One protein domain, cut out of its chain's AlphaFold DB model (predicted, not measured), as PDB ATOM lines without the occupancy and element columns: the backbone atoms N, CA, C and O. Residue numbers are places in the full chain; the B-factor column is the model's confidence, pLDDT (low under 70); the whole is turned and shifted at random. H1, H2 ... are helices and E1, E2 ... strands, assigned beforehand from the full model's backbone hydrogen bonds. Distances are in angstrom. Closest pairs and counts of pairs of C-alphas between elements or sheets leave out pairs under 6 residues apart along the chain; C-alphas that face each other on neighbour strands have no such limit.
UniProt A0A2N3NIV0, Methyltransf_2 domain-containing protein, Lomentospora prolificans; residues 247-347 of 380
ATOM      1  N   ASP A 247     240.278 261.365 152.867       84.62
ATOM      2  CA  ASP A 247     241.714 261.519 153.114       84.62
ATOM      3  C   ASP A 247     241.971 262.243 154.446       84.62
ATOM      4  O   ASP A 247     241.668 263.430 154.599       84.62
ATOM      5  N   PHE A 248     242.578 261.533 155.398       88.31
ATOM      6  CA  PHE A 248     242.954 262.056 156.713       88.31
ATOM      7  C   PHE A 248     244.408 262.554 156.790       88.31
ATOM      8  O   PHE A 248     244.865 262.955 157.860       88.31
ATOM      9  N   THR A 249     245.143 262.627 155.676       88.62
ATOM     10  CA  THR A 249     246.533 263.131 155.635       88.62
ATOM     11  C   THR A 249     246.676 264.532 156.243       88.62
ATOM     12  O   THR A 249     247.708 264.878 156.821       88.62
ATOM     13  N   TRP A 250     245.640 265.367 156.144       87.25
ATOM     14  CA  TRP A 250     245.649 266.699 156.748       87.25
ATOM     15  C   TRP A 250     245.622 266.666 158.285       87.25
ATOM     16  O   TRP A 250     246.201 267.558 158.901       87.25
ATOM     17  N   LEU A 251     245.022 265.641 158.905       88.19
ATOM     18  CA  LEU A 251     245.056 265.459 160.361       88.19
ATOM     19  C   LEU A 251     246.450 265.093 160.847       88.19
ATOM     20  O   LEU A 251     246.876 265.610 161.873       88.19
ATOM     21  N   VAL A 252     247.179 264.268 160.090       88.62
ATOM     22  CA  VAL A 252     248.582 263.943 160.390       88.62
ATOM     23  C   VAL A 252     249.414 265.227 160.441       88.62
ATOM     24  O   VAL A 252     250.081 265.497 161.436       88.62
ATOM     25  N   LYS A 253     249.283 266.087 159.424       88.75
ATOM     26  CA  LYS A 253     249.966 267.393 159.393       88.75
ATOM     27  C   LYS A 253     249.548 268.295 160.555       88.75
ATOM     28  O   LYS A 253     250.392 268.953 161.153       88.75
ATOM     29  N   LYS A 254     248.255 268.326 160.891       85.75
ATOM     30  CA  LYS A 254     247.747 269.116 162.022       85.75
ATOM     31  C   LYS A 254     248.303 268.613 163.359       85.75
ATOM     32  O   LYS A 254     248.660 269.417 164.218       85.75
ATOM     33  N   ALA A 255     248.436 267.296 163.515       86.81
ATOM     34  CA  ALA A 255     249.045 266.690 164.689       86.81
ATOM     35  C   ALA A 255     250.512 267.123 164.852       86.81
ATOM     36  O   ALA A 255     250.927 267.433 165.966       86.81
ATOM     37  N   GLU A 256     251.278 267.228 163.765       85.94
ATOM     38  CA  GLU A 256     252.662 267.722 163.815       85.94
ATOM     39  C   GLU A 256     252.754 269.190 164.266       85.94
ATOM     40  O   GLU A 256     253.669 269.552 165.006       85.94
ATOM     41  N   THR A 257     251.814 270.043 163.846       84.06
ATOM     42  CA  THR A 257     251.874 271.492 164.108       84.06
ATOM     43  C   THR A 257     251.277 271.926 165.445       84.06
ATOM     44  O   THR A 257     251.617 272.999 165.940       84.06
ATOM     45  N   GLU A 258     250.388 271.127 166.039       82.00
ATOM     46  CA  GLU A 258     249.633 271.498 167.246       82.00
ATOM     47  C   GLU A 258     249.788 270.445 168.359       82.00
ATOM     48  O   GLU A 258     248.799 269.825 168.726       82.00
ATOM     49  N   PRO A 259     250.988 270.192 168.916       74.25
ATOM     50  CA  PRO A 259     251.321 268.977 169.679       74.25
ATOM     51  C   PRO A 259     250.423 268.654 170.890       74.25
ATOM     52  O   PRO A 259     250.286 267.486 171.243       74.25
ATOM     53  N   GLU A 260     249.780 269.658 171.488       77.31
ATOM     54  CA  GLU A 260     249.060 269.541 172.766       77.31
ATOM     55  C   GLU A 260     247.539 269.311 172.632       77.31
ATOM     56  O   GLU A 260     246.854 269.128 173.636       77.31
ATOM     57  N   GLN A 261     246.971 269.344 171.419       80.88
ATOM     58  CA  GLN A 261     245.512 269.268 171.230       80.88
ATOM     59  C   GLN A 261     245.026 267.871 170.828       80.88
ATOM     60  O   GLN A 261     245.723 267.135 170.132       80.88
ATOM     61  N   LEU A 262     243.797 267.502 171.198       87.56
ATOM     62  CA  LEU A 262     243.129 266.348 170.583       87.56
ATOM     63  C   LEU A 262     242.951 266.602 169.079       87.56
ATOM     64  O   LEU A 262     242.555 267.692 168.676       87.56
ATOM     65  N   VAL A 263     243.244 265.597 168.252       90.50
ATOM     66  CA  VAL A 263     243.201 265.729 166.780       90.50
ATOM     67  C   VAL A 263     242.003 265.044 166.155       90.50
ATOM     68  O   VAL A 263     241.560 265.446 165.082       90.50
ATOM     69  N   PHE A 264     241.474 264.021 166.818       92.00
ATOM     70  CA  PHE A 264     240.353 263.250 166.314       92.00
ATOM     71  C   PHE A 264     239.530 262.686 167.469       92.00
ATOM     72  O   PHE A 264     240.083 262.165 168.438       92.00
ATOM     73  N   ILE A 265     238.209 262.794 167.364       91.06
ATOM     74  CA  ILE A 265     237.266 262.258 168.343       91.06
ATOM     75  C   ILE A 265     236.244 261.422 167.571       91.06
ATOM     76  O   ILE A 265     235.514 261.961 166.744       91.06
ATOM     77  N   ASP A 266     236.217 260.118 167.836       90.44
ATOM     78  CA  ASP A 266     235.234 259.181 167.294       90.44
ATOM     79  C   ASP A 266     234.007 259.155 168.216       90.44
ATOM     80  O   ASP A 266     234.035 258.570 169.305       90.44
ATOM     81  N   VAL A 267     232.964 259.883 167.821       87.50
ATOM     82  CA  VAL A 267     231.755 260.134 168.615       87.50
ATOM     83  C   VAL A 267     230.706 259.075 168.283       87.50
ATOM     84  O   VAL A 267     230.182 259.045 167.176       87.50
ATOM     85  N   GLY A 268     230.386 258.208 169.244       80.81
ATOM     86  CA  GLY A 268     229.514 257.051 169.024       80.81
ATOM     87  C   GLY A 268     230.216 255.902 168.292       80.81
ATOM     88  O   GLY A 268     229.548 255.084 167.662       80.81
ATOM     89  N   GLY A 269     231.550 255.831 168.376       79.06
ATOM     90  CA  GLY A 269     232.396 254.951 167.554       79.06
ATOM     91  C   GLY A 269     232.291 253.448 167.834       79.06
ATOM     92  O   GLY A 269     233.006 252.643 167.232       79.06
ATOM     93  N   GLY A 270     231.431 253.018 168.759       83.75
ATOM     94  CA  GLY A 270     231.209 251.607 169.038       83.75
ATOM     95  C   GLY A 270     232.445 250.915 169.584       83.75
ATOM     96  O   GLY A 270     233.028 251.334 170.580       83.75
ATOM     97  N   LYS A 271     232.839 249.825 168.924       83.81
ATOM     98  CA  LYS A 271     234.066 249.092 169.257       83.81
ATOM     99  C   LYS A 271     235.345 249.833 168.819       83.81
ATOM    100  O   LYS A 271     236.437 249.312 169.006       83.81
ATOM    101  N   GLY A 272     235.218 251.032 168.239       86.06
ATOM    102  CA  GLY A 272     236.331 251.866 167.785       86.06
ATOM    103  C   GLY A 272     236.948 251.408 166.466       86.06
ATOM    104  O   GLY A 272     238.085 251.755 166.167       86.06
ATOM    105  N   HIS A 273     236.229 250.617 165.674       82.81
ATOM    106  CA  HIS A 273     236.746 250.050 164.433       82.81
ATOM    107  C   HIS A 273     237.089 251.118 163.381       82.81
ATOM    108  O   HIS A 273     238.131 251.018 162.733       82.81
ATOM    109  N   CYS A 274     236.263 252.166 163.243       84.44
ATOM    110  CA  CYS A 274     236.546 253.294 162.352       84.44
ATOM    111  C   CYS A 274     237.847 253.997 162.763       84.44
ATOM    112  O   CYS A 274     238.752 254.158 161.943       84.44
ATOM    113  N   LEU A 275     237.981 254.341 164.047       90.38
ATOM    114  CA  LEU A 275     239.202 254.934 164.580       90.38
ATOM    115  C   LEU A 275     240.429 254.024 164.416       90.38
ATOM    116  O   LEU A 275     241.482 254.490 163.986       90.38
ATOM    117  N   ALA A 276     240.302 252.727 164.695       89.88
ATOM    118  CA  ALA A 276     241.386 251.763 164.515       89.88
ATOM    119  C   ALA A 276     241.830 251.681 163.045       89.88
ATOM    120  O   ALA A 276     243.027 251.662 162.763       89.88
ATOM    121  N   ALA A 277     240.886 251.687 162.097       86.56
ATOM    122  CA  ALA A 277     241.189 251.710 160.669       86.56
ATOM    123  C   ALA A 277     241.954 252.982 160.268       86.56
ATOM    124  O   ALA A 277     242.972 252.883 159.583       86.56
ATOM    125  N   ILE A 278     241.522 254.156 160.747       89.50
ATOM    126  CA  ILE A 278     242.210 255.435 160.503       89.50
ATOM    127  C   ILE A 278     243.634 255.402 161.065       89.50
ATOM    128  O   ILE A 278     244.575 255.740 160.354       89.50
ATOM    129  N   LEU A 279     243.824 254.959 162.308       91.38
ATOM    130  CA  LEU A 279     245.150 254.905 162.936       91.38
ATOM    131  C   LEU A 279     246.103 253.935 162.222       91.38
ATOM    132  O   LEU A 279     247.286 254.232 162.072       91.38
ATOM    133  N   ASN A 280     245.589 252.799 161.745       89.75
ATOM    134  CA  ASN A 280     246.382 251.821 160.999       89.75
ATOM    135  C   ASN A 280     246.789 252.327 159.606       89.75
ATOM    136  O   ASN A 280     247.895 252.039 159.150       89.75
ATOM    137  N   GLU A 281     245.913 253.065 158.920       88.06
ATOM    138  CA  GLU A 281     246.212 253.624 157.596       88.06
ATOM    139  C   GLU A 281     247.103 254.872 157.671       88.06
ATOM    140  O   GLU A 281     247.951 255.088 156.802       88.06
ATOM    141  N   PHE A 282     246.966 255.659 158.740       89.69
ATOM    142  CA  PHE A 282     247.702 256.900 158.964       89.69
ATOM    143  C   PHE A 282     248.564 256.807 160.236       89.69
ATOM    144  O   PHE A 282     248.281 257.497 161.214       89.69
ATOM    145  N   PRO A 283     249.672 256.034 160.237       86.75
ATOM    146  CA  PRO A 283     250.506 255.824 161.430       86.75
ATOM    147  C   PRO A 283     251.206 257.097 161.941       86.75
ATOM    148  O   PRO A 283     251.736 257.110 163.048       86.75
ATOM    149  N   GLY A 284     251.223 258.174 161.147       88.19
ATOM    150  CA  GLY A 284     251.666 259.499 161.594       88.19
ATOM    151  C   GLY A 284     250.659 260.212 162.505       88.19
ATOM    152  O   GLY A 284     250.993 261.244 163.079       88.19
ATOM    153  N   LEU A 285     249.434 259.692 162.643       90.94
ATOM    154  CA  LEU A 285     248.431 260.207 163.565       90.94
ATOM    155  C   LEU A 285     248.653 259.581 164.957       90.94
ATOM    156  O   LEU A 285     248.456 258.377 165.122       90.94
ATOM    157  N   PRO A 286     249.053 260.358 165.977       91.75
ATOM    158  CA  PRO A 286     249.301 259.820 167.310       91.75
ATOM    159  C   PRO A 286     247.993 259.361 167.962       91.75
ATOM    160  O   PRO A 286     247.111 260.170 168.268       91.75
ATOM    161  N   SER A 287     247.881 258.058 168.222       92.50
ATOM    162  CA  SER A 287     246.701 257.437 168.841       92.50
ATOM    163  C   SER A 287     246.389 258.022 170.221       92.50
ATOM    164  O   SER A 287     245.215 258.211 170.533       92.50
ATOM    165  N   SER A 288     247.409 258.423 170.990       92.50
ATOM    166  CA  SER A 288     247.291 259.137 172.277       92.50
ATOM    167  C   SER A 288     246.576 260.491 172.213       92.50
ATOM    168  O   SER A 288     246.086 260.996 173.228       92.50
ATOM    169  N   ARG A 289     246.468 261.070 171.014       92.25
ATOM    170  CA  ARG A 289     245.749 262.325 170.750       92.25
ATOM    171  C   ARG A 289     244.408 262.113 170.060       92.25
ATOM    172  O   ARG A 289     243.752 263.081 169.669       92.25
ATOM    173  N   CYS A 290     244.003 260.859 169.922       94.69
ATOM    174  CA  CYS A 290     242.670 260.491 169.494       94.69
ATOM    175  C   CYS A 290     241.826 260.109 170.711       94.69
ATOM    176  O   CYS A 290     242.346 259.650 171.734       94.69
ATOM    177  N   MET A 291     240.514 260.284 170.591       93.69
ATOM    178  CA  MET A 291     239.557 259.896 171.616       93.69
ATOM    179  C   MET A 291     238.436 259.053 171.019       93.69
ATOM    180  O   MET A 291     237.885 259.411 169.985       93.69
ATOM    181  N   LEU A 292     238.070 257.971 171.699       92.75
ATOM    182  CA  LEU A 292     236.843 257.226 171.447       92.75
ATOM    183  C   LEU A 292     235.801 257.610 172.497       92.75
ATOM    184  O   LEU A 292     236.067 257.542 173.703       92.75
ATOM    185  N   GLN A 293     234.621 258.001 172.032       89.75
ATOM    186  CA  GLN A 293     233.477 258.329 172.864       89.75
ATOM    187  C   GLN A 293     232.314 257.390 172.557       89.75
ATOM    188  O   GLN A 293     231.859 257.300 171.422       89.75
ATOM    189  N   ASP A 294     231.817 256.701 173.574       84.88
ATOM    190  CA  ASP A 294     230.591 255.904 173.517       84.88
ATOM    191  C   ASP A 294     230.017 255.820 174.943       84.88
ATOM    192  O   ASP A 294     230.533 256.451 175.866       84.88
ATOM    193  N   ARG A 295     228.952 255.056 175.145       81.56
ATOM    194  CA  ARG A 295     228.330 254.840 176.451       81.56
ATOM    195  C   ARG A 295     229.233 253.992 177.342       81.56
ATOM    196  O   ARG A 295     230.088 253.245 176.858       81.56
ATOM    197  N   ASP A 296     229.049 254.113 178.653       83.69
ATOM    198  CA  ASP A 296     229.934 253.523 179.663       83.69
ATOM    199  C   ASP A 296     230.142 252.010 179.474       83.69
ATOM    200  O   ASP A 296     231.270 251.521 179.499       83.69
ATOM    201  N   GLU A 297     229.077 251.260 179.191       80.44
ATOM    202  CA  GLU A 297     229.156 249.819 178.954       80.44
ATOM    203  C   GLU A 297     229.943 249.455 177.685       80.44
ATOM    204  O   GLU A 297     230.613 248.421 177.647       80.44
ATOM    205  N   VAL A 298     229.909 250.310 176.659       82.12
ATOM    206  CA  VAL A 298     230.644 250.097 175.408       82.12
ATOM    207  C   VAL A 298     232.117 250.415 175.612       82.12
ATOM    208  O   VAL A 298     232.967 249.648 175.170       82.12
ATOM    209  N   ILE A 299     232.429 251.495 176.329       87.88
ATOM    210  CA  ILE A 299     233.811 251.839 176.670       87.88
ATOM    211  C   ILE A 299     234.459 250.727 177.500       87.88
ATOM    212  O   ILE A 299     235.552 250.280 177.157       87.88
ATOM    213  N   LYS A 300     233.756 250.194 178.507       87.25
ATOM    214  CA  LYS A 300     234.226 249.036 179.289       87.25
ATOM    215  C   LYS A 300     234.479 247.804 178.418       87.25
ATOM    216  O   LYS A 300     235.464 247.095 178.622       87.25
ATOM    217  N   LEU A 301     233.612 247.548 177.434       83.50
ATOM    218  CA  LEU A 301     233.821 246.467 176.470       83.50
ATOM    219  C   LEU A 301     235.084 246.705 175.632       83.50
ATOM    220  O   LEU A 301     235.901 245.797 175.509       83.50
ATOM    221  N   VAL A 302     235.283 247.910 175.095       85.94
ATOM    222  CA  VAL A 302     236.477 248.256 174.303       85.94
ATOM    223  C   VAL A 302     237.760 248.077 175.110       85.94
ATOM    224  O   VAL A 302     238.724 247.507 174.604       85.94
ATOM    225  N   GLU A 303     237.772 248.504 176.371       88.75
ATOM    226  CA  GLU A 303     238.914 248.299 177.270       88.75
ATOM    227  C   GLU A 303     239.220 246.813 177.488       88.75
ATOM    228  O   GLU A 303     240.387 246.433 177.545       88.75
ATOM    229  N   SER A 304     238.193 245.959 177.549       87.12
ATOM    230  CA  SER A 304     238.375 244.508 177.683       87.12
ATOM    231  C   SER A 304     238.887 243.818 176.413       87.12
ATOM    232  O   SER A 304     239.530 242.776 176.511       87.12
ATOM    233  N   LEU A 305     238.607 244.384 175.230       87.19
ATOM    234  CA  LEU A 305     239.061 243.845 173.945       87.19
ATOM    235  C   LEU A 305     240.550 244.121 173.687       87.19
ATOM    236  O   LEU A 305     241.176 243.362 172.954       87.19
ATOM    237  N   ASP A 306     241.106 245.180 174.292       87.62
ATOM    238  CA  ASP A 306     242.527 245.560 174.210       87.62
ATOM    239  C   ASP A 306     243.074 245.632 172.764       87.62
ATOM    240  O   ASP A 306     244.183 245.185 172.460       87.62
ATOM    241  N   GLU A 307     242.275 246.205 171.856       86.88
ATOM    242  CA  GLU A 307     242.640 246.387 170.447       86.88
ATOM    243  C   GLU A 307     243.954 247.188 170.328       86.88
ATOM    244  O   GLU A 307     243.999 248.345 170.770       86.88
ATOM    245  N   PRO A 308     245.025 246.633 169.716       90.88
ATOM    246  CA  PRO A 308     246.351 247.248 169.713       90.88
ATOM    247  C   PRO A 308     246.384 248.694 169.211       90.88
ATOM    248  O   PRO A 308     247.072 249.523 169.808       90.88
ATOM    249  N   ALA A 309     245.617 249.011 168.161       88.75
ATOM    250  CA  ALA A 309     245.564 250.356 167.586       88.75
ATOM    251  C   ALA A 309     244.953 251.397 168.545       88.75
ATOM    252  O   ALA A 309     245.291 252.576 168.469       88.75
ATOM    253  N   LEU A 310     244.089 250.968 169.472       92.00
ATOM    254  CA  LEU A 310     243.335 251.840 170.378       92.00
ATOM    255  C   LEU A 310     243.924 251.905 171.794       92.00
ATOM    256  O   LEU A 310     243.355 252.569 172.666       92.00
ATOM    257  N   ARG A 311     245.036 251.213 172.074       91.75
ATOM    258  CA  ARG A 311     245.603 251.120 173.433       91.75
ATOM    259  C   ARG A 311     245.918 252.478 174.042       91.75
ATOM    260  O   ARG A 311     245.494 252.757 175.160       91.75
ATOM    261  N   GLU A 312     246.608 253.329 173.289       92.69
ATOM    262  CA  GLU A 312     246.986 254.669 173.751       92.69
ATOM    263  C   GLU A 312     245.858 255.696 173.579       92.69
ATOM    264  O   GLU A 312     245.919 256.776 174.158       92.69
ATOM    265  N   THR A 313     244.808 255.362 172.822       94.19
ATOM    266  CA  THR A 313     243.650 256.231 172.600       94.19
ATOM    267  C   THR A 313     242.905 256.510 173.894       94.19
ATOM    268  O   THR A 313     242.598 255.600 174.675       94.19
ATOM    269  N   GLN A 314     242.559 257.783 174.087       94.94
ATOM    270  CA  GLN A 314     241.743 258.228 175.208       94.94
ATOM    271  C   GLN A 314     240.326 257.676 175.056       94.94
ATOM    272  O   GLN A 314     239.739 257.728 173.979       94.94
ATOM    273  N   LYS A 315     239.752 257.149 176.130       93.81
ATOM    274  CA  LYS A 315     238.407 256.566 176.114       93.81
ATOM    275  C   LYS A 315     237.548 257.357 177.078       93.81
ATOM    276  O   LYS A 315     237.957 257.598 178.213       93.81
ATOM    277  N   ARG A 316     236.389 257.823 176.619       90.88
ATOM    278  CA  ARG A 316     235.506 258.653 177.437       90.88
ATOM    279  C   ARG A 316     234.068 258.194 177.297       90.88
ATOM    280  O   ARG A 316     233.496 258.261 176.215       90.88
ATOM    281  N   ALA A 317     233.490 257.792 178.422       87.69
ATOM    282  CA  ALA A 317     232.062 257.557 178.509       87.69
ATOM    283  C   ALA A 317     231.316 258.883 178.310       87.69
ATOM    284  O   ALA A 317     231.595 259.863 179.011       87.69
ATOM    285  N   ILE A 318     230.385 258.913 177.361       81.12
ATOM    286  CA  ILE A 318     229.433 260.008 177.193       81.12
ATOM    287  C   ILE A 318     228.023 259.448 177.054       81.12
ATOM    288  O   ILE A 318     227.813 258.356 176.525       81.12
ATOM    289  N   ASP A 319     227.064 260.211 177.559       73.19
ATOM    290  CA  ASP A 319     225.653 259.955 177.334       73.19
ATOM    291  C   ASP A 319     225.194 260.845 176.179       73.19
ATOM    292  O   ASP A 319     225.254 262.072 176.273       73.19
ATOM    293  N   PHE A 320     224.807 260.217 175.070       63.06
ATOM    294  CA  PHE A 320     224.272 260.926 173.914       63.06
ATOM    295  C   PHE A 320     222.821 261.336 174.161       63.06
ATOM    296  O   PHE A 320     222.470 262.416 173.710       63.06
ATOM    297  N   HIS A 321     222.052 260.497 174.884       58.94
ATOM    298  CA  HIS A 321     220.703 260.656 175.455       58.94
ATOM    299  C   HIS A 321     220.307 259.352 176.206       58.94
ATOM    300  O   HIS A 321     220.776 258.263 175.872       58.94
ATOM    301  N   SER A 322     219.378 259.444 177.172       49.03
ATOM    302  CA  SER A 322     218.993 258.376 178.120       49.03
ATOM    303  C   SER A 322     218.324 257.113 177.535       49.03
ATOM    304  O   SER A 322     218.016 256.198 178.296       49.03
ATOM    305  N   GLU A 323     218.104 257.017 176.220       38.66
ATOM    306  CA  GLU A 323     217.526 255.846 175.534       38.66
ATOM    307  C   GLU A 323     218.275 255.624 174.185       38.66
ATOM    308  O   GLU A 323     218.536 256.579 173.464       38.66
ATOM    309  N   GLN A 324     218.720 254.389 173.887       35.22
ATOM    310  CA  GLN A 324     219.602 253.988 172.743       35.22
ATOM    311  C   GLN A 324     218.917 253.979 171.346       35.22
ATOM    312  O   GLN A 324     217.691 253.881 171.376       35.22
ATOM    313  N   PRO A 325     219.613 253.906 170.153       47.56
ATOM    314  CA  PRO A 325     221.018 253.530 169.812       47.56
ATOM    315  C   PRO A 325     221.753 254.470 168.785       47.56
ATOM    316  O   PRO A 325     221.493 255.657 168.734       47.56
ATOM    317  N   LYS A 326     222.788 253.990 168.066       57.22
ATOM    318  CA  LYS A 326     223.992 254.699 167.541       57.22
ATOM    319  C   LYS A 326     223.882 255.197 166.081       57.22
ATOM    320  O   LYS A 326     223.277 254.492 165.297       57.22
ATOM    321  N   CYS A 327     224.571 256.290 165.709       64.00
ATOM    322  CA  CYS A 327     224.574 256.977 164.383       64.00
ATOM    323  C   CYS A 327     223.382 257.922 164.128       64.00
ATOM    324  O   CYS A 327     222.324 257.754 164.724       64.00
ATOM    325  N   LEU A 328     223.565 258.956 163.289       74.75
ATOM    326  CA  LEU A 328     222.566 260.022 163.102       74.75
ATOM    327  C   LEU A 328     221.326 259.529 162.351       74.75
ATOM    328  O   LEU A 328     220.243 260.039 162.612       74.75
ATOM    329  N   HIS A 329     221.468 258.541 161.460       72.88
ATOM    330  CA  HIS A 329     220.334 257.980 160.716       72.88
ATOM    331  C   HIS A 329     219.290 257.277 161.601       72.88
ATOM    332  O   HIS A 329     218.162 257.113 161.155       72.88
ATOM    333  N   ASN A 330     219.632 256.929 162.846       67.06
ATOM    334  CA  ASN A 330     218.715 256.314 163.816       67.06
ATOM    335  C   ASN A 330     217.894 257.341 164.617       67.06
ATOM    336  O   ASN A 330     217.159 256.978 165.535       67.06
ATOM    337  N   TYR A 331     218.036 258.633 164.310       70.19
ATOM    338  CA  TYR A 331     217.364 259.717 165.016       70.19
ATOM    339  C   TYR A 331     216.508 260.552 164.071       70.19
ATOM    340  O   TYR A 331     216.940 260.942 162.989       70.19
ATOM    341  N   GLY A 332     215.316 260.924 164.542       68.12
ATOM    342  CA  GLY A 332     214.564 262.012 163.926       68.12
ATOM    343  C   GLY A 332     215.316 263.343 164.031       68.12
ATOM    344  O   GLY A 332     216.139 263.537 164.934       68.12
ATOM    345  N   ASP A 333     214.988 264.275 163.134       77.75
ATOM    346  CA  ASP A 333     215.684 265.559 162.978       77.75
ATOM    347  C   ASP A 333     215.898 266.305 164.303       77.75
ATOM    348  O   ASP A 333     216.996 266.794 164.556       77.75
ATOM    349  N   ASP A 334     214.893 266.356 165.182       78.44
ATOM    350  CA  ASP A 334     214.984 267.082 166.458       78.44
ATOM    351  C   ASP A 334     216.097 266.537 167.369       78.44
ATOM    352  O   ASP A 334     216.844 267.305 167.986       78.44
ATOM    353  N   VAL A 335     216.244 265.211 167.435       76.69
ATOM    354  CA  VAL A 335     217.275 264.566 168.258       76.69
ATOM    355  C   VAL A 335     218.641 264.686 167.586       76.69
ATOM    356  O   VAL A 335     219.619 265.033 168.251       76.69
ATOM    357  N   ALA A 336     218.710 264.506 166.263       82.00
ATOM    358  CA  ALA A 336     219.933 264.714 165.492       82.00
ATOM    359  C   ALA A 336     220.469 266.152 165.648       82.00
ATOM    360  O   ALA A 336     221.663 266.357 165.887       82.00
ATOM    361  N   ILE A 337     219.584 267.154 165.594       85.25
ATOM    362  CA  ILE A 337     219.909 268.561 165.856       85.25
ATOM    363  C   ILE A 337     220.413 268.739 167.289       85.25
ATOM    364  O   ILE A 337     221.396 269.455 167.493       85.25
ATOM    365  N   GLY A 338     219.787 268.093 168.278       82.94
ATOM    366  CA  GLY A 338     220.232 268.117 169.673       82.94
ATOM    367  C   GLY A 338     221.663 267.603 169.843       82.94
ATOM    368  O   GLY A 338     222.513 268.303 170.403       82.94
ATOM    369  N   ILE A 339     221.960 266.427 169.283       81.31
ATOM    370  CA  ILE A 339     223.296 265.811 169.297       81.31
ATOM    371  C   ILE A 339     224.324 266.742 168.641       81.31
ATOM    372  O   ILE A 339     225.340 267.085 169.251       81.31
ATOM    373  N   LEU A 340     224.049 267.202 167.416       86.56
ATOM    374  CA  LEU A 340     224.952 268.083 166.673       86.56
ATOM    375  C   LEU A 340     225.165 269.428 167.380       86.56
ATOM    376  O   LEU A 340     226.274 269.961 167.353       86.56
ATOM    377  N   SER A 341     224.141 269.955 168.056       85.81
ATOM    378  CA  SER A 341     224.235 271.196 168.830       85.81
ATOM    379  C   SER A 341     225.172 271.055 170.029       85.81
ATOM    380  O   SER A 341     225.990 271.945 170.262       85.81
ATOM    381  N   HIS A 342     225.111 269.940 170.764       83.19
ATOM    382  CA  HIS A 342     226.035 269.683 171.873       83.19
ATOM    383  C   HIS A 342     227.486 269.542 171.390       83.19
ATOM    384  O   HIS A 342     228.393 270.120 171.993       83.19
ATOM    385  N   ILE A 343     227.706 268.838 170.274       84.56
ATOM    386  CA  ILE A 343     229.040 268.702 169.668       84.56
ATOM    387  C   ILE A 343     229.564 270.075 169.233       84.56
ATOM    388  O   ILE A 343     230.704 270.424 169.533       84.56
ATOM    389  N   ALA A 344     228.728 270.883 168.576       85.19
ATOM    390  CA  ALA A 344     229.099 272.218 168.121       85.19
ATOM    391  C   ALA A 344     229.439 273.176 169.277       85.19
ATOM    392  O   ALA A 344     230.324 274.011 169.126       85.19
ATOM    393  N   GLN A 345     228.783 273.052 170.438       85.69
ATOM    394  CA  GLN A 345     229.089 273.862 171.627       85.69
ATOM    395  C   GLN A 345     230.433 273.503 172.276       85.69
ATOM    396  O   GLN A 345     231.071 274.369 172.870       85.69
ATOM    397  N   ALA A 346     230.853 272.240 172.182       83.62
ATOM    398  CA  ALA A 346     232.138 271.772 172.702       83.62
ATOM    399  C   ALA A 346     233.306 271.989 171.721       83.62
ATOM    400  O   ALA A 346     234.463 271.797 172.092       83.62
ATOM    401  N   ALA A 347     233.003 272.342 170.473       83.56
ATOM    402  CA  ALA A 347     233.964 272.505 169.397       83.56
ATOM    403  C   ALA A 347     234.585 273.913 169.387       83.56
ATOM    404  O   ALA A 347     233.894 274.920 169.540       83.56
TER     405      ALA A 347
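AT A GLANCE: This is residues 247 to 347 of the 380 residues of the protein "Methyltransf_2 domain-containing protein" of Lomentospora prolificans (UniProt A0A2N3NIV0). A small parallel sheet of three strands has two helices, H2 and H3, over one face, while the other face bears no named helix. H1 lies off the end where the strands begin, and H4 lies off the end where they finish, reached by the long loop of residues 318 to 332. The printed part has 101 residues with four named helices and three named strands, in the order H1 E1 H2 E2 H3 E3 H4; the sheet runs E1 E2 E3, and the class is mixed, helices and strands. The whole is compact, with a radius of gyration of the C-alphas of 14.2 A and spans of 37 by 30 by 22 A.

HOW THE PARTS SIT: H1, residues 249 to 257, is not on the sheet; its closest approach to E1, residues 264 to 267, is between the C-alphas of Leu 251 and Phe 264, 7.9 A. E1 is an edge strand, parallel to its neighbour E2, residues 290 to 294, at 7 degrees, with N 266 and O 291 2.8 A apart, within hydrogen-bond range. H2, residues 273 to 281, lies over E1 and E2 at a height over the sheet of 10.6 A; the C-alphas of Asp 266 and Leu 275, the closest of E1 and H2, are 6.4 A apart. E1, H2 and E2 form a strand-helix-strand unit, two parallel neighbour strands joined through a helix, with a right-handed crossover. E2 is parallel to the other edge strand, E3, residues 314 to 317, at 19 degrees, with N 292 and O 314 2.8 A apart. H3, residues 296 to 305, makes a second right-handed unit with E2 and E3 and lies over both; its closest C-alpha pair with E3 is Asp 296 and Ala 317, 4.7 A. H2 and H3 lie on the same face, making two layers, helices over a sheet, and both run along the strands. H4, residues 333 to 346, is not on the sheet and is apart from H1, H2 and H3. In H1, H2, H3 and H4 every O i to N i+4 pair is within hydrogen-bond range.

IN THESE COORDINATES: H1 begins at C-alpha 249, (246.533, 263.131, 155.635), and is 13.0 A long. E1 measures 9.4 A, H2 12.2 A, E2 13.5 A, H3 14.5 A and E3 10.3 A. H4, 20.1 A long, ends at C-alpha 346, (232.138, 271.772, 172.702).

THE WHOLE: The C-alphas of Thr 257 and Glu 323, the two farthest apart, are 39.4 A apart. The printed part has no cut. The link from E3 to H4 is long, with 15 residues. The mean pLDDT of the printed part is 83.1; residues 320 to 327, 330 and 332 are under 70.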